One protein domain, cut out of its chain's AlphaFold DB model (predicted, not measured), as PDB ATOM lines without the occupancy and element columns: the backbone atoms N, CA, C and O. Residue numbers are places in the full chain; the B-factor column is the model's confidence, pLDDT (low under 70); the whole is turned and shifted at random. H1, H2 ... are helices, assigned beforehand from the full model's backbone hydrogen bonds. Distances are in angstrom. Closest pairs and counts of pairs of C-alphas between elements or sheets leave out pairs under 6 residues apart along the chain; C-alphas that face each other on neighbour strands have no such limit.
ATOM      1  N   PRO A  70      -4.601  -9.655 -57.241       60.28
ATOM      2  CA  PRO A  70      -3.829 -10.177 -56.116       60.28
ATOM      3  C   PRO A  70      -3.151 -11.510 -56.461       60.28
ATOM      4  O   PRO A  70      -3.750 -12.413 -57.044       60.28
ATOM      5  N   ARG A  71      -1.871 -11.649 -56.091       64.19
ATOM      6  CA  ARG A  71      -1.049 -12.836 -56.389       64.19
ATOM      7  C   ARG A  71      -0.594 -13.519 -55.095       64.19
ATOM      8  O   ARG A  71       0.009 -12.841 -54.262       64.19
ATOM      9  N   PRO A  72      -0.786 -14.843 -54.927       71.88
ATOM     10  CA  PRO A  72      -0.296 -15.545 -53.742       71.88
ATOM     11  C   PRO A  72       1.236 -15.448 -53.565       71.88
ATOM     12  O   PRO A  72       1.969 -15.325 -54.557       71.88
ATOM     13  N   PRO A  73       1.757 -15.553 -52.324       71.75
ATOM     14  CA  PRO A  73       3.192 -15.458 -52.036       71.75
ATOM     15  C   PRO A  73       4.055 -16.451 -52.829       71.75
ATOM     16  O   PRO A  73       3.619 -17.559 -53.143       71.75
ATOM     17  N   ARG A  74       5.335 -16.120 -53.083       69.50
ATOM     18  CA  ARG A  74       6.269 -16.979 -53.858       69.50
ATOM     19  C   ARG A  74       6.339 -18.426 -53.323       69.50
ATOM     20  O   ARG A  74       6.361 -19.359 -54.122       69.50
ATOM     21  N   ARG A  75       6.302 -18.621 -51.994       69.12
ATOM     22  CA  ARG A  75       6.265 -19.953 -51.344       69.12
ATOM     23  C   ARG A  75       4.961 -20.728 -51.615       69.12
ATOM     24  O   ARG A  75       5.014 -21.942 -51.773       69.12
ATOM     25  N   ALA A  76       3.822 -20.040 -51.718       66.50
ATOM     26  CA  ALA A  76       2.524 -20.633 -52.056       66.50
ATOM     27  C   ALA A  76       2.451 -21.009 -53.547       66.50
ATOM     28  O   ALA A  76       2.105 -22.141 -53.885       66.50
ATOM     29  N   ARG A  77       2.919 -20.119 -54.435       74.62
ATOM     30  CA  ARG A  77       3.005 -20.373 -55.884       74.62
ATOM     31  C   ARG A  77       3.914 -21.560 -56.230       74.62
ATOM     32  O   ARG A  77       3.541 -22.366 -57.076       74.62
ATOM     33  N   ARG A  78       5.048 -21.738 -55.530       76.62
ATOM     34  CA  ARG A  78       5.904 -22.947 -55.643       76.62
ATOM     35  C   ARG A  78       5.174 -24.254 -55.268       76.62
ATOM     36  O   ARG A  78       5.606 -25.317 -55.686       76.62
ATOM     37  N   ARG A  79       4.073 -24.188 -54.509       80.69
ATOM     38  CA  ARG A  79       3.218 -25.324 -54.096       80.69
ATOM     39  C   ARG A  79       1.837 -25.287 -54.789       80.69
ATOM     40  O   ARG A  79       0.849 -25.766 -54.240       80.69
ATOM     41  N   ARG A  80       1.798 -24.696 -55.997       87.00
ATOM     42  CA  ARG A  80       0.651 -24.580 -56.928       87.00
ATOM     43  C   ARG A  80      -0.602 -23.885 -56.374       87.00
ATOM     44  O   ARG A  80      -1.658 -23.965 -56.985       87.00
ATOM     45  N   ILE A  81      -0.478 -23.125 -55.287       88.06
ATOM     46  CA  ILE A  81      -1.525 -22.211 -54.806       88.06
ATOM     47  C   ILE A  81      -1.360 -20.891 -55.572       88.06
ATOM     48  O   ILE A  81      -0.411 -20.142 -55.311       88.06
ATOM     49  N   SER A  82      -2.222 -20.626 -56.561       87.75
ATOM     50  CA  SER A  82      -2.059 -19.478 -57.473       87.75
ATOM     51  C   SER A  82      -3.314 -18.647 -57.761       87.75
ATOM     52  O   SER A  82      -3.174 -17.601 -58.392       87.75
ATOM     53  N   ARG A  83      -4.506 -19.074 -57.328       89.19
ATOM     54  CA  ARG A  83      -5.772 -18.336 -57.489       89.19
ATOM     55  C   ARG A  83      -6.352 -17.936 -56.125       89.19
ATOM     56  O   ARG A  83      -5.917 -18.442 -55.091       89.19
ATOM     57  N   PHE A  84      -7.326 -17.034 -56.148       89.38
ATOM     58  CA  PHE A  84      -8.155 -16.626 -55.011       89.38
ATOM     59  C   PHE A  84      -9.631 -16.780 -55.397       89.38
ATOM     60  O   PHE A  84      -9.940 -16.787 -56.587       89.38
ATOM     61  N   ALA A  85     -10.522 -16.895 -54.408       87.44
ATOM     62  CA  ALA A  85     -11.968 -16.912 -54.653       87.44
ATOM     63  C   ALA A  85     -12.542 -15.509 -54.922       87.44
ATOM     64  O   ALA A  85     -13.474 -15.360 -55.703       87.44
ATOM     65  N   SER A  86     -11.944 -14.481 -54.314       86.12
ATOM     66  CA  SER A  86     -12.311 -13.079 -54.513       86.12
ATOM     67  C   SER A  86     -11.335 -12.361 -55.450       86.12
ATOM     68  O   SER A  86     -10.135 -12.648 -55.460       86.12
ATOM     69  N   SER A  87     -11.860 -11.403 -56.215       84.69
ATOM     70  CA  SER A  87     -11.113 -10.460 -57.059       84.69
ATOM     71  C   SER A  87     -10.666  -9.190 -56.317       84.69
ATOM     72  O   SER A  87      -9.896  -8.407 -56.875       84.69
ATOM     73  N   LEU A  88     -11.134  -8.982 -55.079       85.31
ATOM     74  CA  LEU A  88     -10.872  -7.787 -54.271       85.31
ATOM     75  C   LEU A  88      -9.369  -7.573 -53.991       85.31
ATOM     76  O   LEU A  88      -8.617  -8.547 -53.873       85.31
ATOM     77  N   PRO A  89      -8.911  -6.318 -53.807       85.19
ATOM     78  CA  PRO A  89      -7.574  -6.036 -53.293       85.19
ATOM     79  C   PRO A  89      -7.336  -6.712 -51.934       85.19
ATOM     80  O   PRO A  89      -8.168  -6.643 -51.034       85.19
ATOM     81  N   GLY A  90      -6.182  -7.363 -51.777       87.62
ATOM     82  CA  GLY A  90      -5.802  -8.011 -50.522       87.62
ATOM     83  C   GLY A  90      -5.067  -7.063 -49.574       87.62
ATOM     84  O   GLY A  90      -4.040  -6.492 -49.949       87.62
ATOM     85  N   PHE A  91      -5.545  -6.961 -48.335       91.56
ATOM     86  CA  PHE A  91      -4.854  -6.292 -47.230       91.56
ATOM     87  C   PHE A  91      -3.774  -7.194 -46.593       91.56
ATOM     88  O   PHE A  91      -3.619  -8.366 -46.948       91.56
ATOM     89  N   ARG A  92      -2.988  -6.655 -45.652       92.00
ATOM     90  CA  ARG A  92      -1.980  -7.412 -44.879       92.00
ATOM     91  C   ARG A  92      -2.396  -7.567 -43.420       92.00
ATOM     92  O   ARG A  92      -3.061  -6.695 -42.879       92.00
ATOM     93  N   ALA A 364     -14.243  -7.870 -47.893       91.00
ATOM     94  CA  ALA A 364     -13.427  -9.076 -48.053       91.00
ATOM     95  C   ALA A 364     -13.883 -10.248 -47.162       91.00
ATOM     96  O   ALA A 364     -13.800 -11.401 -47.595       91.00
ATOM     97  N   VAL A 365     -14.377  -9.974 -45.951       91.31
ATOM     98  CA  VAL A 365     -14.969 -10.976 -45.051       91.31
ATOM     99  C   VAL A 365     -16.342 -11.417 -45.562       91.31
ATOM    100  O   VAL A 365     -16.575 -12.617 -45.666       91.31
ATOM    101  N   ASP A 366     -17.197 -10.498 -46.004       91.56
ATOM    102  CA  ASP A 366     -18.495 -10.808 -46.623       91.56
ATOM    103  C   ASP A 366     -18.318 -11.647 -47.897       91.56
ATOM    104  O   ASP A 366     -19.026 -12.629 -48.128       91.56
ATOM    105  N   GLY A 367     -17.300 -11.321 -48.703       89.69
ATOM    106  CA  GLY A 367     -16.904 -12.113 -49.865       89.69
ATOM    107  C   GLY A 367     -16.448 -13.536 -49.515       89.69
ATOM    108  O   GLY A 367     -16.707 -14.454 -50.296       89.69
ATOM    109  N   LEU A 368     -15.816 -13.733 -48.352       90.94
ATOM    110  CA  LEU A 368     -15.415 -15.042 -47.824       90.94
ATOM    111  C   LEU A 368     -16.604 -15.814 -47.225       90.94
ATOM    112  O   LEU A 368     -16.674 -17.028 -47.396       90.94
ATOM    113  N   ILE A 369     -17.548 -15.129 -46.570       90.94
ATOM    114  CA  ILE A 369     -18.798 -15.714 -46.058       90.94
ATOM    115  C   ILE A 369     -19.659 -16.215 -47.225       90.94
ATOM    116  O   ILE A 369     -20.103 -17.359 -47.217       90.94
ATOM    117  N   LYS A 370     -19.861 -15.380 -48.253       89.25
ATOM    118  CA  LYS A 370     -20.761 -15.677 -49.377       89.25
ATOM    119  C   LYS A 370     -20.204 -16.702 -50.368       89.25
ATOM    120  O   LYS A 370     -20.962 -17.527 -50.864       89.25
ATOM    121  N   ASN A 371     -18.909 -16.631 -50.691       86.81
ATOM    122  CA  ASN A 371     -18.308 -17.430 -51.774       86.81
ATOM    123  C   ASN A 371     -17.291 -18.474 -51.278       86.81
ATOM    124  O   ASN A 371     -16.733 -19.223 -52.081       86.81
ATOM    125  N   GLY A 372     -17.005 -18.517 -49.973       90.94
ATOM    126  CA  GLY A 372     -16.000 -19.407 -49.401       90.94
ATOM    127  C   GLY A 372     -14.586 -19.150 -49.934       90.94
ATOM    128  O   GLY A 372     -14.187 -18.029 -50.258       90.94
ATOM    129  N   PHE A 373     -13.793 -20.218 -50.006       92.81
ATOM    130  CA  PHE A 373     -12.415 -20.191 -50.487       92.81
ATOM    131  C   PHE A 373     -12.078 -21.475 -51.254       92.81
ATOM    132  O   PHE A 373     -12.643 -22.538 -51.004       92.81
ATOM    133  N   ILE A 374     -11.110 -21.400 -52.173       93.31
ATOM    134  CA  ILE A 374     -10.608 -22.581 -52.890       93.31
ATOM    135  C   ILE A 374      -9.906 -23.500 -51.876       93.31
ATOM    136  O   ILE A 374      -8.944 -23.074 -51.233       93.31
ATOM    137  N   ASN A 375     -10.375 -24.747 -51.749       93.56
ATOM    138  CA  ASN A 375     -10.017 -25.725 -50.705       93.56
ATOM    139  C   ASN A 375      -8.586 -26.311 -50.829       93.56
ATOM    140  O   ASN A 375      -8.376 -27.522 -50.842       93.56
ATOM    141  N   TYR A 376      -7.580 -25.449 -50.973       95.38
ATOM    142  CA  TYR A 376      -6.186 -25.829 -51.173       95.38
ATOM    143  C   TYR A 376      -5.585 -26.588 -49.989       95.38
ATOM    144  O   TYR A 376      -5.684 -26.179 -48.830       95.38
ATOM    145  N   TYR A 377      -4.774 -27.600 -50.307       93.19
ATOM    146  CA  TYR A 377      -3.811 -28.139 -49.359       93.19
ATOM    147  C   TYR A 377      -2.797 -27.050 -48.993       93.19
ATOM    148  O   TYR A 377      -1.955 -26.655 -49.803       93.19
ATOM    149  N   GLY A 378      -2.889 -26.549 -47.758       90.06
ATOM    150  CA  GLY A 378      -2.028 -25.490 -47.236       90.06
ATOM    151  C   GLY A 378      -0.560 -25.906 -47.082       90.06
ATOM    152  O   GLY A 378      -0.210 -27.087 -47.101       90.06
ATOM    153  N   LEU A 379       0.322 -24.918 -46.876       86.69
ATOM    154  CA  LEU A 379       1.783 -25.101 -46.875       86.69
ATOM    155  C   LEU A 379       2.275 -26.252 -45.976       86.69
ATOM    156  O   LEU A 379       3.194 -26.965 -46.377       86.69
ATOM    157  N   GLN A 380       1.645 -26.460 -44.816       85.31
ATOM    158  CA  GLN A 380       1.964 -27.518 -43.847       85.31
ATOM    159  C   GLN A 380       1.920 -28.938 -44.445       85.31
ATOM    160  O   GLN A 380       2.705 -29.790 -44.032       85.31
ATOM    161  N   ARG A 381       1.073 -29.192 -45.457       87.94
ATOM    162  CA  ARG A 381       0.958 -30.499 -46.135       87.94
ATOM    163  C   ARG A 381       2.239 -30.916 -46.869       87.94
ATOM    164  O   ARG A 381       2.459 -32.106 -47.066       87.94
ATOM    165  N   PHE A 382       3.084 -29.953 -47.242       88.94
ATOM    166  CA  PHE A 382       4.329 -30.171 -47.992       88.94
ATOM    167  C   PHE A 382       5.593 -29.917 -47.153       88.94
ATOM    168  O   PHE A 382       6.658 -29.656 -47.718       88.94
ATOM    169  N   GLY A 383       5.456 -29.933 -45.822       81.25
ATOM    170  CA  GLY A 383       6.549 -29.750 -44.871       81.25
ATOM    171  C   GLY A 383       7.011 -28.299 -44.692       81.25
ATOM    172  O   GLY A 383       6.847 -27.445 -45.571       81.25
ATOM    173  N   SER A 384       7.608 -28.029 -43.531       69.00
ATOM    174  CA  SER A 384       8.214 -26.729 -43.189       69.00
ATOM    175  C   SER A 384       9.682 -26.604 -43.615       69.00
ATOM    176  O   SER A 384      10.206 -25.495 -43.611       69.00
ATOM    177  N   ALA A 385      10.329 -27.717 -43.975       67.88
ATOM    178  CA  ALA A 385      11.694 -27.738 -44.496       67.88
ATOM    179  C   ALA A 385      11.790 -27.085 -45.889       67.88
ATOM    180  O   ALA A 385      10.788 -26.948 -46.602       67.88
ATOM    181  N   SER A 386      13.010 -26.706 -46.277       70.38
ATOM    182  CA  SER A 386      13.336 -26.164 -47.601       70.38
ATOM    183  C   SER A 386      13.084 -27.176 -48.718       70.38
ATOM    184  O   SER A 386      12.388 -26.840 -49.679       70.38
ATOM    185  N   VAL A 387      13.538 -28.427 -48.554       76.56
ATOM    186  CA  VAL A 387      13.176 -29.549 -49.438       76.56
ATOM    187  C   VAL A 387      11.671 -29.847 -49.302       76.56
ATOM    188  O   VAL A 387      11.228 -30.280 -48.233       76.56
ATOM    189  N   PRO A 388      10.846 -29.634 -50.348       83.00
ATOM    190  CA  PRO A 388       9.409 -29.869 -50.267       83.00
ATOM    191  C   PRO A 388       9.085 -31.364 -50.279       83.00
ATOM    192  O   PRO A 388       9.537 -32.103 -51.154       83.00
ATOM    193  N   THR A 389       8.207 -31.799 -49.372       91.00
ATOM    194  CA  THR A 389       7.819 -33.215 -49.204       91.00
ATOM    195  C   THR A 389       7.279 -33.859 -50.496       91.00
ATOM    196  O   THR A 389       7.455 -35.059 -50.705       91.00
ATOM    197  N   HIS A 390       6.693 -33.061 -51.399       91.81
ATOM    198  CA  HIS A 390       6.146 -33.540 -52.673       91.81
ATOM    199  C   HIS A 390       7.207 -33.881 -53.728       91.81
ATOM    200  O   HIS A 390       6.903 -34.662 -54.624       91.81
ATOM    201  N   LEU A 391       8.435 -33.347 -53.639       93.12
ATOM    202  CA  LEU A 391       9.512 -33.743 -54.557       93.12
ATOM    203  C   LEU A 391       9.989 -35.164 -54.246       93.12
ATOM    204  O   LEU A 391      10.095 -35.976 -55.157       93.12
ATOM    205  N   VAL A 392      10.143 -35.494 -52.957       94.12
ATOM    206  CA  VAL A 392      10.404 -36.871 -52.502       94.12
ATOM    207  C   VAL A 392       9.283 -37.809 -52.970       94.12
ATOM    208  O   VAL A 392       9.550 -38.895 -53.478       94.12
ATOM    209  N   GLY A 393       8.021 -37.371 -52.864       95.31
ATOM    210  CA  GLY A 393       6.866 -38.111 -53.383       95.31
ATOM    211  C   GLY A 393       6.946 -38.386 -54.888       95.31
ATOM    212  O   GLY A 393       6.701 -39.512 -55.308       95.31
ATOM    213  N   ALA A 394       7.350 -37.394 -55.685       95.81
ATOM    214  CA  ALA A 394       7.544 -37.549 -57.126       95.81
ATOM    215  C   ALA A 394       8.678 -38.534 -57.465       95.81
ATOM    216  O   ALA A 394       8.484 -39.409 -58.303       95.81
ATOM    217  N   THR A 395       9.835 -38.441 -56.793       96.44
ATOM    218  CA  THR A 395      10.960 -39.369 -57.018       96.44
ATOM    219  C   THR A 395      10.613 -40.807 -56.632       96.44
ATOM    220  O   THR A 395      10.987 -41.738 -57.340       96.44
ATOM    221  N   LEU A 396       9.833 -41.007 -55.559       94.88
ATOM    222  CA  LEU A 396       9.362 -42.335 -55.149       94.88
ATOM    223  C   LEU A 396       8.431 -42.969 -56.191       94.88
ATOM    224  O   LEU A 396       8.573 -44.150 -56.487       94.88
ATOM    225  N   LEU A 397       7.507 -42.194 -56.770       94.94
ATOM    226  CA  LEU A 397       6.555 -42.690 -57.775       94.94
ATOM    227  C   LEU A 397       7.199 -43.024 -59.131       94.94
ATOM    228  O   LEU A 397       6.603 -43.747 -59.918       94.94
ATOM    229  N   ARG A 398       8.407 -42.519 -59.402       96.38
ATOM    230  CA  ARG A 398       9.184 -42.824 -60.617       96.38
ATOM    231  C   ARG A 398      10.199 -43.958 -60.436       96.38
ATOM    232  O   ARG A 398      10.936 -44.259 -61.367       96.38
ATOM    233  N   GLY A 399      10.306 -44.534 -59.238       95.38
ATOM    234  CA  GLY A 399      11.350 -45.512 -58.917       95.38
ATOM    235  C   GLY A 399      12.760 -44.924 -58.768       95.38
ATOM    236  O   GLY A 399      13.738 -45.667 -58.745       95.38
ATOM    237  N   GLU A 400      12.901 -43.599 -58.629       96.56
ATOM    238  CA  GLU A 400      14.191 -42.921 -58.456       96.56
ATOM    239  C   GLU A 400      14.731 -43.088 -57.015       96.56
ATOM    240  O   GLU A 400      14.907 -42.119 -56.271       96.56
ATOM    241  N   TRP A 401      14.971 -44.328 -56.574       95.88
ATOM    242  CA  TRP A 401      15.256 -44.655 -55.167       95.88
ATOM    243  C   TRP A 401      16.467 -43.908 -54.594       95.88
ATOM    244  O   TRP A 401      16.413 -43.418 -53.465       95.88
ATOM    245  N   ARG A 402      17.547 -43.771 -55.378       95.88
ATOM    246  CA  ARG A 402      18.747 -43.019 -54.977       95.88
ATOM    247  C   ARG A 402      18.442 -41.525 -54.825       95.88
ATOM    248  O   ARG A 402      18.778 -40.953 -53.793       95.88
ATOM    249  N   SER A 403      17.741 -40.919 -55.790       95.44
ATOM    250  CA  SER A 403      17.302 -39.515 -55.731       95.44
ATOM    251  C   SER A 403      16.408 -39.252 -54.516       95.44
ATOM    252  O   SER A 403      16.589 -38.258 -53.817       95.44
ATOM    253  N   ALA A 404      15.474 -40.163 -54.222       95.44
ATOM    254  CA  ALA A 404      14.583 -40.062 -53.068       95.44
ATOM    255  C   ALA A 404      15.347 -40.136 -51.731       95.44
ATOM    256  O   ALA A 404      15.029 -39.384 -50.811       95.44
ATOM    257  N   VAL A 405      16.369 -40.997 -51.627       95.12
ATOM    258  CA  VAL A 405      17.266 -41.049 -50.460       95.12
ATOM    259  C   VAL A 405      18.077 -39.759 -50.329       95.12
ATOM    260  O   VAL A 405      18.086 -39.179 -49.244       95.12
ATOM    261  N   SER A 406      18.673 -39.258 -51.415       93.62
ATOM    262  CA  SER A 406      19.391 -37.978 -51.405       93.62
ATOM    263  C   SER A 406      18.494 -36.819 -50.970       93.62
ATOM    264  O   SER A 406      18.824 -36.125 -50.020       93.62
ATOM    265  N   LEU A 407      17.284 -36.660 -51.518       93.06
ATOM    266  CA  LEU A 407      16.353 -35.613 -51.060       93.06
ATOM    267  C   LEU A 407      16.000 -35.707 -49.554       93.06
ATOM    268  O   LEU A 407      15.613 -34.703 -48.943       93.06
ATOM    269  N   ILE A 408      16.127 -36.886 -48.932       92.19
ATOM    270  CA  ILE A 408      15.912 -37.082 -47.490       92.19
ATOM    271  C   ILE A 408      17.189 -36.818 -46.662       92.19
ATOM    272  O   ILE A 408      17.071 -36.282 -45.553       92.19
ATOM    273  N   LEU A 409      18.380 -37.146 -47.170       92.56
ATOM    274  CA  LEU A 409      19.648 -37.056 -46.430       92.56
ATOM    275  C   LEU A 409      20.473 -35.791 -46.728       92.56
ATOM    276  O   LEU A 409      21.023 -35.235 -45.779       92.56
ATOM    277  N   ASP A 410      20.523 -35.326 -47.977       90.81
ATOM    278  CA  ASP A 410      21.372 -34.226 -48.454       90.81
ATOM    279  C   ASP A 410      21.199 -32.902 -47.667       90.81
ATOM    280  O   ASP A 410      20.114 -32.654 -47.124       90.81
ATOM    281  N   PRO A 411      22.237 -32.034 -47.653       87.50
ATOM    282  CA  PRO A 411      22.234 -30.691 -47.051       87.50
ATOM    283  C   PRO A 411      21.055 -29.803 -47.471       87.50
ATOM    284  O   PRO A 411      20.471 -29.973 -48.546       87.50
ATOM    285  N   ARG A 412      20.675 -28.845 -46.613       84.62
ATOM    286  CA  ARG A 412      19.415 -28.093 -46.739       84.62
ATOM    287  C   ARG A 412      19.537 -26.626 -46.334       84.62
ATOM    288  O   ARG A 412      19.719 -26.315 -45.162       84.62
ATOM    289  N   GLU A 413      19.250 -25.728 -47.282       77.44
ATOM    290  CA  GLU A 413      19.059 -24.293 -47.023       77.44
ATOM    291  C   GLU A 413      18.141 -24.065 -45.806       77.44
ATOM    292  O   GLU A 413      16.981 -24.496 -45.811       77.44
ATOM    293  N   GLY A 414      18.629 -23.367 -44.778       73.75
ATOM    294  CA  GLY A 414      17.832 -22.996 -43.604       73.75
ATOM    295  C   GLY A 414      17.446 -24.147 -42.664       73.75
ATOM    296  O   GLY A 414      16.509 -23.984 -41.878       73.75
ATOM    297  N   GLU A 415      18.127 -25.298 -42.721       78.69
ATOM    298  CA  GLU A 415      18.303 -26.124 -41.516       78.69
ATOM    299  C   GLU A 415      19.352 -25.448 -40.593       78.69
ATOM    300  O   GLU A 415      19.939 -24.435 -40.960       78.69
ATOM    301  N   CYS A 416      19.528 -25.928 -39.361       79.12
ATOM    302  CA  CYS A 416      20.520 -25.369 -38.428       79.12
ATOM    303  C   CYS A 416      21.928 -25.871 -38.784       79.12
ATOM    304  O   CYS A 416      22.059 -27.029 -39.174       79.12
ATOM    305  N   ASP A 417      22.953 -25.037 -38.619       78.38
ATOM    306  CA  ASP A 417      24.322 -25.306 -39.087       78.38
ATOM    307  C   ASP A 417      24.880 -26.643 -38.559       78.38
ATOM    308  O   ASP A 417      25.324 -27.464 -39.360       78.38
ATOM    309  N   ASP A 418      24.708 -26.948 -37.263       83.06
ATOM    310  CA  ASP A 418      25.034 -28.254 -36.650       83.06
ATOM    311  C   ASP A 418      24.444 -29.444 -37.429       83.06
ATOM    312  O   ASP A 418      25.069 -30.487 -37.612       83.06
ATOM    313  N   MET A 419      23.190 -29.304 -37.867       84.81
ATOM    314  CA  MET A 419      22.470 -30.341 -38.602       84.81
ATOM    315  C   MET A 419      22.918 -30.408 -40.059       84.81
ATOM    316  O   MET A 419      22.938 -31.497 -40.631       84.81
ATOM    317  N   ASN A 420      23.242 -29.262 -40.659       87.44
ATOM    318  CA  ASN A 420      23.670 -29.174 -42.045       87.44
ATOM    319  C   ASN A 420      25.083 -29.748 -42.223       87.44
ATOM    320  O   ASN A 420      25.260 -30.618 -43.070       87.44
ATOM    321  N   GLY A 421      26.025 -29.418 -41.333       88.56
ATOM    322  CA  GLY A 421      27.380 -29.982 -41.336       88.56
ATOM    323  C   GLY A 421      27.406 -31.511 -41.196       88.56
ATOM    324  O   GLY A 421      28.200 -32.184 -41.848       88.56
ATOM    325  N   VAL A 422      26.478 -32.108 -40.433       91.19
ATOM    326  CA  VAL A 422      26.335 -33.579 -40.362       91.19
ATOM    327  C   VAL A 422      25.826 -34.173 -41.686       91.19
ATOM    328  O   VAL A 422      26.212 -35.287 -42.044       91.19
ATOM    329  N   ARG A 423      24.981 -33.449 -42.435       91.62
ATOM    330  CA  ARG A 423      24.539 -33.858 -43.782       91.62
ATOM    331  C   ARG A 423      25.651 -33.690 -44.820       91.62
ATOM    332  O   ARG A 423      25.752 -34.522 -45.717       91.62
ATOM    333  N   GLU A 424      26.474 -32.652 -44.693       92.75
ATOM    334  CA  GLU A 424      27.618 -32.361 -45.571       92.75
ATOM    335  C   GLU A 424      28.716 -33.412 -45.385       92.75
ATOM    336  O   GLU A 424      29.023 -34.136 -46.330       92.75
ATOM    337  N   HIS A 425      29.157 -33.646 -44.145       91.88
ATOM    338  CA  HIS A 425      30.103 -34.711 -43.803       91.88
ATOM    339  C   HIS A 425      29.627 -36.091 -44.288       91.88
ATOM    340  O   HIS A 425      30.425 -36.870 -44.812       91.88
ATOM    341  N   TYR A 426      28.333 -36.411 -44.147       93.38
ATOM    342  CA  TYR A 426      27.776 -37.661 -44.673       93.38
ATOM    343  C   TYR A 426      27.800 -37.723 -46.209       93.38
ATOM    344  O   TYR A 426      28.076 -38.779 -46.774       93.38
ATOM    345  N   LYS A 427      27.514 -36.610 -46.890       92.75
ATOM    346  CA  LYS A 427      27.485 -36.527 -48.356       92.75
ATOM    347  C   LYS A 427      28.878 -36.618 -48.987       92.75
ATOM    348  O   LYS A 427      29.000 -37.164 -50.079       92.75
ATOM    349  N   GLU A 428      29.893 -36.098 -48.309       93.25
ATOM    350  CA  GLU A 428      31.292 -36.117 -48.750       93.25
ATOM    351  C   GLU A 428      31.984 -37.450 -48.436       93.25
ATOM    352  O   GLU A 428      32.574 -38.061 -49.321       93.25
ATOM    353  N   HIS A 429      31.882 -37.922 -47.188       90.56
ATOM    354  CA  HIS A 429      32.673 -39.050 -46.678       90.56
ATOM    355  C   HIS A 429      31.893 -40.377 -46.643       90.56
ATOM    356  O   HIS A 429      32.480 -41.446 -46.514       90.56
ATOM    357  N   GLY A 430      30.559 -40.335 -46.733       89.88
ATOM    358  CA  GLY A 430      29.699 -41.520 -46.633       89.88
ATOM    359  C   GLY A 430      29.516 -42.071 -45.211       89.88
ATOM    360  O   GLY A 430      28.869 -43.107 -45.051       89.88
ATOM    361  N   ASP A 431      30.042 -41.400 -44.179       92.25
ATOM    362  CA  ASP A 431      30.150 -41.915 -42.805       92.25
ATOM    363  C   ASP A 431      28.808 -42.102 -42.076       92.25
ATOM    364  O   ASP A 431      28.341 -41.272 -41.285       92.25
ATOM    365  N   ILE A 432      28.195 -43.266 -42.298       93.31
ATOM    366  CA  ILE A 432      26.908 -43.646 -41.708       93.31
ATOM    367  C   ILE A 432      26.949 -43.615 -40.168       93.31
ATOM    368  O   ILE A 432      25.998 -43.142 -39.545       93.31
ATOM    369  N   ASP A 433      28.025 -44.077 -39.522       93.19
ATOM    370  CA  ASP A 433      28.103 -44.116 -38.053       93.19
ATOM    371  C   ASP A 433      28.352 -42.747 -37.407       93.19
ATOM    372  O   ASP A 433      27.977 -42.541 -36.250       93.19
ATOM    373  N   VAL A 434      28.946 -41.785 -38.118       92.38
ATOM    374  CA  VAL A 434      29.000 -40.383 -37.663       92.38
ATOM    375  C   VAL A 434      27.598 -39.774 -37.760       92.38
ATOM    376  O   VAL A 434      27.075 -39.258 -36.768       92.38
ATOM    377  N   ALA A 435      26.923 -39.949 -38.901       92.69
ATOM    378  CA  ALA A 435      25.572 -39.438 -39.122       92.69
ATOM    379  C   ALA A 435      24.532 -40.036 -38.149       92.69
ATOM    380  O   ALA A 435      23.728 -39.302 -37.573       92.69
ATOM    381  N   ILE A 436      24.559 -41.351 -37.883       92.69
ATOM    382  CA  ILE A 436      23.647 -42.011 -36.926       92.69
ATOM    383  C   ILE A 436      23.904 -41.569 -35.477       92.69
ATOM    384  O   ILE A 436      22.955 -41.544 -34.686       92.69
ATOM    385  N   ARG A 437      25.141 -41.227 -35.098       93.19
ATOM    386  CA  ARG A 437      25.433 -40.696 -33.755       93.19
ATOM    387  C   ARG A 437      24.916 -39.267 -33.601       93.19
ATOM    388  O   ARG A 437      24.196 -38.997 -32.643       93.19
ATOM    389  N   ASN A 438      25.200 -38.402 -34.574       92.69
ATOM    390  CA  ASN A 438      24.906 -36.971 -34.472       92.69
ATOM    391  C   ASN A 438      23.448 -36.609 -34.823       92.69
ATOM    392  O   ASN A 438      22.903 -35.656 -34.264       92.69
ATOM    393  N   PHE A 439      22.753 -37.369 -35.683       91.31
ATOM    394  CA  PHE A 439      21.348 -37.084 -35.998       91.31
ATOM    395  C   PHE A 439      20.415 -37.313 -34.792       91.31
ATOM    396  O   PHE A 439      20.282 -38.442 -34.305       91.31
ATOM    397  N   PRO A 440      19.658 -36.299 -34.338       88.88
ATOM    398  CA  PRO A 440      18.811 -36.411 -33.157       88.88
ATOM    399  C   PRO A 440      17.635 -37.369 -33.388       88.88
ATOM    400  O   PRO A 440      17.083 -37.458 -34.485       88.88
ATOM    401  N   ARG A 441      17.173 -38.028 -32.314       86.38
ATOM    402  CA  ARG A 441      16.112 -39.068 -32.329       86.38
ATOM    403  C   ARG A 441      14.782 -38.652 -32.994       86.38
ATOM    404  O   ARG A 441      13.960 -39.512 -33.286       86.38
ATOM    405  N   ARG A 442      14.568 -37.353 -33.241       85.38
ATOM    406  CA  ARG A 442      13.422 -36.791 -33.983       85.38
ATOM    407  C   ARG A 442      13.455 -37.070 -35.497       85.38
ATOM    408  O   ARG A 442      12.397 -37.076 -36.119       85.38
ATOM    409  N   LEU A 443      14.632 -37.305 -36.086       88.62
ATOM    410  CA  LEU A 443      14.805 -37.573 -37.520       88.62
ATOM    411  C   LEU A 443      14.605 -39.062 -37.833       88.62
ATOM    412  O   LEU A 443      15.548 -39.814 -38.069       88.62
ATOM    413  N   ILE A 444      13.347 -39.503 -37.760       91.31
ATOM    414  CA  ILE A 444      12.972 -40.921 -37.881       91.31
ATOM    415  C   ILE A 444      13.271 -41.469 -39.286       91.31
ATOM    416  O   ILE A 444      13.743 -42.597 -39.398       91.31
ATOM    417  N   ALA A 445      13.025 -40.691 -40.348       92.44
ATOM    418  CA  ALA A 445      13.282 -41.130 -41.722       92.44
ATOM    419  C   ALA A 445      14.786 -41.237 -41.998       92.44
ATOM    420  O   ALA A 445      15.256 -42.308 -42.375       92.44
ATOM    421  N   GLU A 446      15.542 -40.164 -41.751       93.25
ATOM    422  CA  GLU A 446      16.987 -40.122 -41.976       93.25
ATOM    423  C   GLU A 446      17.716 -41.252 -41.231       93.25
ATOM    424  O   GLU A 446      18.507 -41.985 -41.824       93.25
ATOM    425  N   ARG A 447      17.400 -41.459 -39.943       94.56
ATOM    426  CA  ARG A 447      18.020 -42.520 -39.135       94.56
ATOM    427  C   ARG A 447      17.654 -43.928 -39.617       94.56
ATOM    428  O   ARG A 447      18.534 -44.784 -39.641       94.56
ATOM    429  N   ALA A 448      16.403 -44.172 -40.021       95.19
ATOM    430  CA  ALA A 448      15.970 -45.485 -40.512       95.19
ATOM    431  C   ALA A 448      16.630 -45.859 -41.853       95.19
ATOM    432  O   ALA A 448      17.070 -46.998 -42.022       95.19
ATOM    433  N   ILE A 449      16.756 -44.893 -42.773       96.19
ATOM    434  CA  ILE A 449      17.482 -45.061 -44.041       96.19
ATOM    435  C   ILE A 449      18.939 -45.436 -43.754       96.19
ATOM    436  O   ILE A 449      19.406 -46.475 -44.217       96.19
ATOM    437  N   LEU A 450      19.640 -44.635 -42.944       95.56
ATOM    438  CA  LEU A 450      21.050 -44.856 -42.606       95.56
ATOM    439  C   LEU A 450      21.287 -46.217 -41.934       95.56
ATOM    440  O   LEU A 450      22.178 -46.960 -42.344       95.56
ATOM    441  N   GLN A 451      20.459 -46.595 -40.955       95.06
ATOM    442  CA  GLN A 451      20.554 -47.899 -40.285       95.06
ATOM    443  C   GLN A 451      20.393 -49.078 -41.256       95.06
ATOM    444  O   GLN A 451      21.045 -50.108 -41.087       95.06
ATOM    445  N   ARG A 452      19.548 -48.941 -42.285       95.69
ATOM    446  CA  ARG A 452      19.350 -49.985 -43.297       95.69
ATOM    447  C   ARG A 452      20.458 -49.992 -44.353       95.69
ATOM    448  O   ARG A 452      20.888 -51.082 -44.719       95.69
ATOM    449  N   LEU A 453      20.964 -48.828 -44.770       95.12
ATOM    450  CA  LEU A 453      22.129 -48.713 -45.659       95.12
ATOM    451  C   LEU A 453      23.398 -49.300 -45.025       95.12
ATOM    452  O   LEU A 453      24.159 -49.952 -45.729       95.12
ATOM    453  N   LYS A 454      23.591 -49.171 -43.702       94.31
ATOM    454  CA  LYS A 454      24.703 -49.837 -42.995       94.31
ATOM    455  C   LYS A 454      24.644 -51.367 -43.100       94.31
ATOM    456  O   LYS A 454      25.688 -52.006 -43.141       94.31
ATOM    457  N   LYS A 455      23.443 -51.963 -43.136       94.19
ATOM    458  CA  LYS A 455      23.283 -53.421 -43.294       94.19
ATOM    459  C   LYS A 455      23.291 -53.867 -44.763       94.19
ATOM    460  O   LYS A 455      23.738 -54.971 -45.050       94.19
ATOM    461  N   TYR A 456      22.793 -53.031 -45.673       93.69
ATOM    462  CA  TYR A 456      22.689 -53.328 -47.103       93.69
ATOM    463  C   TYR A 456      23.120 -52.108 -47.944       93.69
ATOM    464  O   TYR A 456      22.258 -51.355 -48.416       93.69
ATOM    465  N   PRO A 457      24.437 -51.889 -48.130       92.25
ATOM    466  CA  PRO A 457      24.954 -50.803 -48.959       92.25
ATOM    467  C   PRO A 457      24.374 -50.834 -50.378       92.25
ATOM    468  O   PRO A 457      24.091 -51.896 -50.929       92.25
ATOM    469  N   GLY A 458      24.137 -49.658 -50.964       90.19
ATOM    470  CA  GLY A 458      23.558 -49.514 -52.307       90.19
ATOM    471  C   GLY A 458      22.072 -49.889 -52.450       90.19
ATOM    472  O   GLY A 458      21.443 -49.463 -53.417       90.19
ATOM    473  N   ASN A 459      21.455 -50.607 -51.502       94.50
ATOM    474  CA  ASN A 459      20.043 -50.996 -51.599       94.50
ATOM    475  C   ASN A 459      19.098 -49.883 -51.102       94.50
ATOM    476  O   ASN A 459      18.461 -49.971 -50.046       94.50
ATOM    477  N   TYR A 460      19.006 -48.809 -51.891       95.75
ATOM    478  CA  TYR A 460      18.190 -47.629 -51.588       95.75
ATOM    479  C   TYR A 460      16.695 -47.954 -51.423       95.75
ATOM    480  O   TYR A 460      16.042 -47.368 -50.561       95.75
ATOM    481  N   LEU A 461      16.151 -48.916 -52.182       95.00
ATOM    482  CA  LEU A 461      14.752 -49.345 -52.049       95.00
ATOM    483  C   LEU A 461      14.489 -49.940 -50.658       95.00
ATOM    484  O   LEU A 461      13.582 -49.490 -49.958       95.00
ATOM    485  N   GLN A 462      15.325 -50.879 -50.204       94.94
ATOM    486  CA  GLN A 462      15.220 -51.431 -48.851       94.94
ATOM    487  C   GLN A 462      15.395 -50.351 -47.774       94.94
ATOM    488  O   GLN A 462      14.695 -50.383 -46.760       94.94
ATOM    489  N   ALA A 463      16.270 -49.365 -47.992       95.81
ATOM    490  CA  ALA A 463      16.447 -48.245 -47.069       95.81
ATOM    491  C   ALA A 463      15.208 -47.337 -46.962       95.81
ATOM    492  O   ALA A 463      14.836 -46.923 -45.864       95.81
ATOM    493  N   LEU A 464      14.500 -47.099 -48.068       94.69
ATOM    494  CA  LEU A 464      13.210 -46.399 -48.075       94.69
ATOM    495  C   LEU A 464      12.084 -47.256 -47.462       94.69
ATOM    496  O   LEU A 464      11.182 -46.723 -46.810       94.69
ATOM    497  N   MET A 465      12.151 -48.585 -47.601       95.31
ATOM    498  CA  MET A 465      11.233 -49.517 -46.931       95.31
ATOM    499  C   MET A 465      11.428 -49.572 -45.406       95.31
ATOM    500  O   MET A 465      10.464 -49.849 -44.695       95.31
ATOM    501  N   ALA A 466      12.610 -49.230 -44.881       95.31
ATOM    502  CA  ALA A 466      12.830 -49.093 -43.437       95.31
ATOM    503  C   ALA A 466      12.096 -47.881 -42.819       95.31
ATOM    504  O   ALA A 466      11.858 -47.851 -41.611       95.31
ATOM    505  N   ILE A 467      11.688 -46.892 -43.626       94.44
ATOM    506  CA  ILE A 467      10.846 -45.780 -43.163       94.44
ATOM    507  C   ILE A 467       9.442 -46.325 -42.823       94.44
ATOM    508  O   ILE A 467       8.825 -46.959 -43.690       94.44
ATOM    509  N   PRO A 468       8.878 -46.040 -41.628       92.81
ATOM    510  CA  PRO A 468       7.533 -46.484 -41.248       92.81
ATOM    511  C   PRO A 468       6.460 -46.108 -42.284       92.81
ATOM    512  O   PRO A 468       6.435 -44.965 -42.750       92.81
ATOM    513  N   ARG A 469       5.541 -47.037 -42.612       90.94
ATOM    514  CA  ARG A 469       4.526 -46.895 -43.688       90.94
ATOM    515  C   ARG A 469       3.804 -45.542 -43.642       90.94
ATOM    516  O   ARG A 469       3.777 -44.826 -44.637       90.94
ATOM    517  N   THR A 470       3.320 -45.135 -42.469       87.56
ATOM    518  CA  THR A 470       2.594 -43.869 -42.245       87.56
ATOM    519  C   THR A 470       3.432 -42.610 -42.492       87.56
ATOM    520  O   THR A 470       2.872 -41.550 -42.762       87.56
ATOM    521  N   LEU A 471       4.763 -42.687 -42.389       88.81
ATOM    522  CA  LEU A 471       5.674 -41.595 -42.749       88.81
ATOM    523  C   LEU A 471       6.012 -41.643 -44.246       88.81
ATOM    524  O   LEU A 471       5.965 -40.604 -44.900       88.81
ATOM    525  N   ARG A 472       6.243 -42.838 -44.804       92.25
ATOM    526  CA  ARG A 472       6.506 -43.052 -46.238       92.25
ATOM    527  C   ARG A 472       5.347 -42.555 -47.116       92.25
ATOM    528  O   ARG A 472       5.567 -41.800 -48.061       92.25
ATOM    529  N   LEU A 473       4.108 -42.882 -46.742       92.25
ATOM    530  CA  LEU A 473       2.894 -42.444 -47.443       92.25
ATOM    531  C   LEU A 473       2.714 -40.916 -47.453       92.25
ATOM    532  O   LEU A 473       2.149 -40.383 -48.400       92.25
ATOM    533  N   ARG A 474       3.244 -40.170 -46.468       90.31
ATOM    534  CA  ARG A 474       3.152 -38.692 -46.468       90.31
ATOM    535  C   ARG A 474       3.871 -38.065 -47.660       90.31
ATOM    536  O   ARG A 474       3.410 -37.033 -48.139       90.31
ATOM    537  N   TYR A 475       4.946 -38.679 -48.160       93.62
ATOM    538  CA  TYR A 475       5.626 -38.209 -49.368       93.62
ATOM    539  C   TYR A 475       4.695 -38.302 -50.583       93.62
ATOM    540  O   TYR A 475       4.382 -37.271 -51.183       93.62
ATOM    541  N   VAL A 476       4.154 -39.493 -50.859       94.19
ATOM    542  CA  VAL A 476       3.198 -39.751 -51.955       94.19
ATOM    543  C   VAL A 476       1.939 -38.887 -51.817       94.19
ATOM    544  O   VAL A 476       1.592 -38.149 -52.740       94.19
ATOM    545  N   HIS A 477       1.315 -38.865 -50.635       93.50
ATOM    546  CA  HIS A 477       0.110 -38.070 -50.375       93.50
ATOM    547  C   HIS A 477       0.361 -36.566 -50.532       93.50
ATOM    548  O   HIS A 477      -0.539 -35.830 -50.938       93.50
ATOM    549  N   SER A 478       1.572 -36.074 -50.249       93.44
ATOM    550  CA  SER A 478       1.925 -34.672 -50.504       93.44
ATOM    551  C   SER A 478       2.138 -34.371 -51.995       93.44
ATOM    552  O   SER A 478       1.871 -33.248 -52.411       93.44
ATOM    553  N   TYR A 479       2.528 -35.352 -52.818       95.69
ATOM    554  CA  TYR A 479       2.562 -35.196 -54.276       95.69
ATOM    555  C   TYR A 479       1.154 -35.191 -54.887       95.69
ATOM    556  O   TYR A 479       0.826 -34.269 -55.629       95.69
ATOM    557  N   GLN A 480       0.268 -36.103 -54.466       95.81
ATOM    558  CA  GLN A 480      -1.166 -36.041 -54.801       95.81
ATOM    559  C   GLN A 480      -1.775 -34.680 -54.408       95.81
ATOM    560  O   GLN A 480      -2.464 -34.044 -55.202       95.81
ATOM    561  N   SER A 481      -1.430 -34.164 -53.222       95.00
ATOM    562  CA  SER A 481      -1.868 -32.836 -52.749       95.00
ATOM    563  C   SER A 481      -1.332 -31.674 -53.610       95.00
ATOM    564  O   SER A 481      -1.963 -30.622 -53.697       95.00
ATOM    565  N   TYR A 482      -0.164 -31.839 -54.240       94.62
ATOM    566  CA  TYR A 482       0.441 -30.847 -55.140       94.62
ATOM    567  C   TYR A 482      -0.246 -30.865 -56.512       94.62
ATOM    568  O   TYR A 482      -0.522 -29.798 -57.065       94.62
ATOM    569  N   LEU A 483      -0.576 -32.057 -57.024       95.69
ATOM    570  CA  LEU A 483      -1.381 -32.221 -58.235       95.69
ATOM    571  C   LEU A 483      -2.795 -31.658 -58.039       95.69
ATOM    572  O   LEU A 483      -3.242 -30.880 -58.876       95.69
ATOM    573  N   TRP A 484      -3.444 -31.931 -56.900       95.94
ATOM    574  CA  TRP A 484      -4.744 -31.344 -56.551       95.94
ATOM    575  C   TRP A 484      -4.693 -29.809 -56.550       95.94
ATOM    576  O   TRP A 484      -5.490 -29.162 -57.227       95.94
ATOM    577  N   ASN A 485      -3.699 -29.209 -55.876       95.50
ATOM    578  CA  ASN A 485      -3.513 -27.751 -55.883       95.50
ATOM    579  C   ASN A 485      -3.308 -27.199 -57.305       95.50
ATOM    580  O   ASN A 485      -3.736 -26.082 -57.602       95.50
ATOM    581  N   HIS A 486      -2.661 -27.963 -58.191       94.12
ATOM    582  CA  HIS A 486      -2.511 -27.576 -59.589       94.12
ATOM    583  C   HIS A 486      -3.836 -27.654 -60.354       94.12
ATOM    584  O   HIS A 486      -4.180 -26.679 -61.020       94.12
ATOM    585  N   ALA A 487      -4.572 -28.761 -60.240       94.38
ATOM    586  CA  ALA A 487      -5.848 -28.979 -60.916       94.38
ATOM    587  C   ALA A 487      -6.890 -27.929 -60.501       94.38
ATOM    588  O   ALA A 487      -7.432 -27.236 -61.359       94.38
ATOM    589  N   ALA A 488      -7.068 -27.698 -59.195       93.62
ATOM    590  CA  ALA A 488      -7.964 -26.663 -58.676       93.62
ATOM    591  C   ALA A 488      -7.599 -25.256 -59.192       93.62
ATOM    592  O   ALA A 488      -8.474 -24.478 -59.568       93.62
ATOM    593  N   SER A 489      -6.303 -24.936 -59.293       93.44
ATOM    594  CA  SER A 489      -5.825 -23.662 -59.858       93.44
ATOM    595  C   SER A 489      -6.033 -23.515 -61.371       93.44
ATOM    596  O   SER A 489      -6.080 -22.379 -61.858       93.44
ATOM    597  N   MET A 490      -6.125 -24.631 -62.106       93.19
ATOM    598  CA  MET A 490      -6.458 -24.658 -63.534       93.19
ATOM    599  C   MET A 490      -7.972 -24.546 -63.732       93.19
ATOM    600  O   MET A 490      -8.404 -23.610 -64.396       93.19
ATOM    601  N   ARG A 491      -8.782 -25.389 -63.069       93.44
ATOM    602  CA  ARG A 491     -10.258 -25.344 -63.117       93.44
ATOM    603  C   ARG A 491     -10.804 -23.964 -62.738       93.44
ATOM    604  O   ARG A 491     -11.575 -23.391 -63.503       93.44
ATOM    605  N   ALA A 492     -10.333 -23.383 -61.634       91.25
ATOM    606  CA  ALA A 492     -10.696 -22.020 -61.227       91.25
ATOM    607  C   ALA A 492     -10.139 -20.927 -62.161       91.25
ATOM    608  O   ALA A 492     -10.622 -19.798 -62.171       91.25
ATOM    609  N   GLY A 493      -9.076 -21.234 -62.909       90.12
ATOM    610  CA  GLY A 493      -8.380 -20.297 -63.789       90.12
ATOM    611  C   GLY A 493      -8.867 -20.271 -65.238       90.12
ATOM    612  O   GLY A 493      -8.618 -19.273 -65.907       90.12
ATOM    613  N   MET A 494      -9.506 -21.348 -65.702       90.44
ATOM    614  CA  MET A 494     -10.071 -21.503 -67.050       90.44
ATOM    615  C   MET A 494     -11.580 -21.245 -67.067       90.44
ATOM    616  O   MET A 494     -12.079 -20.628 -67.999       90.44
ATOM    617  N   TYR A 495     -12.284 -21.679 -66.018       89.12
ATOM    618  CA  TYR A 495     -13.748 -21.755 -65.982       89.12
ATOM    619  C   TYR A 495     -14.383 -20.950 -64.831       89.12
ATOM    620  O   TYR A 495     -15.585 -21.029 -64.592       89.12
TER     621      TYR A 495
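AT A GLANCE: This is residues 70 to 92 and 364 to 495 of the 558 residues of the protein "TRUD domain-containing protein" of Aegilops tauschii subsp. strangulata (UniProt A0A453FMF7). Look for a head of short helices, H4 to H9, at one end, with the long helix H10 crossing H4 and running away from it as a shaft. Beside that shaft lies a loose, loop-rich part with the small helices H1, H2 and H3; H2, at the far end, touches no helix. The printed part has 155 residues with ten named helices, H1 to H10 in chain order, and no named strand; its class is all helix. It is loose, with a radius of gyration of the C-alphas of 19.1 A, and elongated, spanning 58 by 31 by 22 A.

HOW THE PARTS SIT: Begin at H1, residues 74 to 77, which touches no helix. Past the cut, H2, residues 364 to 371, is apart from H1 and from H3, residues 379 to 382. H3 and H10, residues 469 to 494, only just touch, with 3 pairs of C-alphas within 8 A; the closest are Phe 382 and Ser 478, 5.7 A apart. H4, residues 389 to 397, touches residues 474 to 482 of H10 about perpendicular, at 77 degrees; the closest C-alphas, of Gly 393 and Tyr 475, are 4.2 A apart. H4 forms a helical hairpin with H5, residues 401 to 409, at a shallow tilt of 19 degrees; the closest C-alphas, of Val 392 and Ala 404, are 5.3 A apart. H6, residues 417 to 429, forms another with H7, residues 432 to 438, at 11 degrees; the closest C-alphas, of Val 422 and Ala 435, are 6.0 A apart. H7 and H8, residues 444 to 455, form a third, at a shallow tilt of 34 degrees, only just short of steep; the closest C-alphas, of Ile 432 and Leu 450, are 6.0 A apart. H8 touches H9, residues 460 to 465, at a steep tilt of 53 degrees; the closest C-alphas, of Ile 449 and Ala 463, are 4.5 A apart. The helix packing is part aligned, part crossed: 3 of 7 touching pairs with a tilt are shallow. Every O i to N i+4 pair is within hydrogen-bond range in H2, H4, H5, H7 and H9, against 8 of 9 in H6, 7 of 8 in H8 and 19 of 22 in H10; H1 and H3 are too short for such a pair.

IN THESE COORDINATES: Find C-alpha 74, where H1 begins, at (6.269, -16.979, -53.858). H6 is 17.8 A long and H8 17.1 A. H10 runs 37.5 A from C-alpha 469 at (4.526, -46.895, -43.688) to C-alpha 494 at (-10.071, -21.503, -67.050), with a kink of 27 degrees near residue 476.

THE WHOLE: The C-alphas of Asp 366 and Lys 455, the two farthest apart, are 59.8 A apart. Residues 93 to 363 are not printed; C-alphas 92 and 364 stand 12.0 A apart across the cut. No link printed whole is long. The model's pLDDT is under 70 at residues 70 to 71, 74 to 76 and 384 to 385.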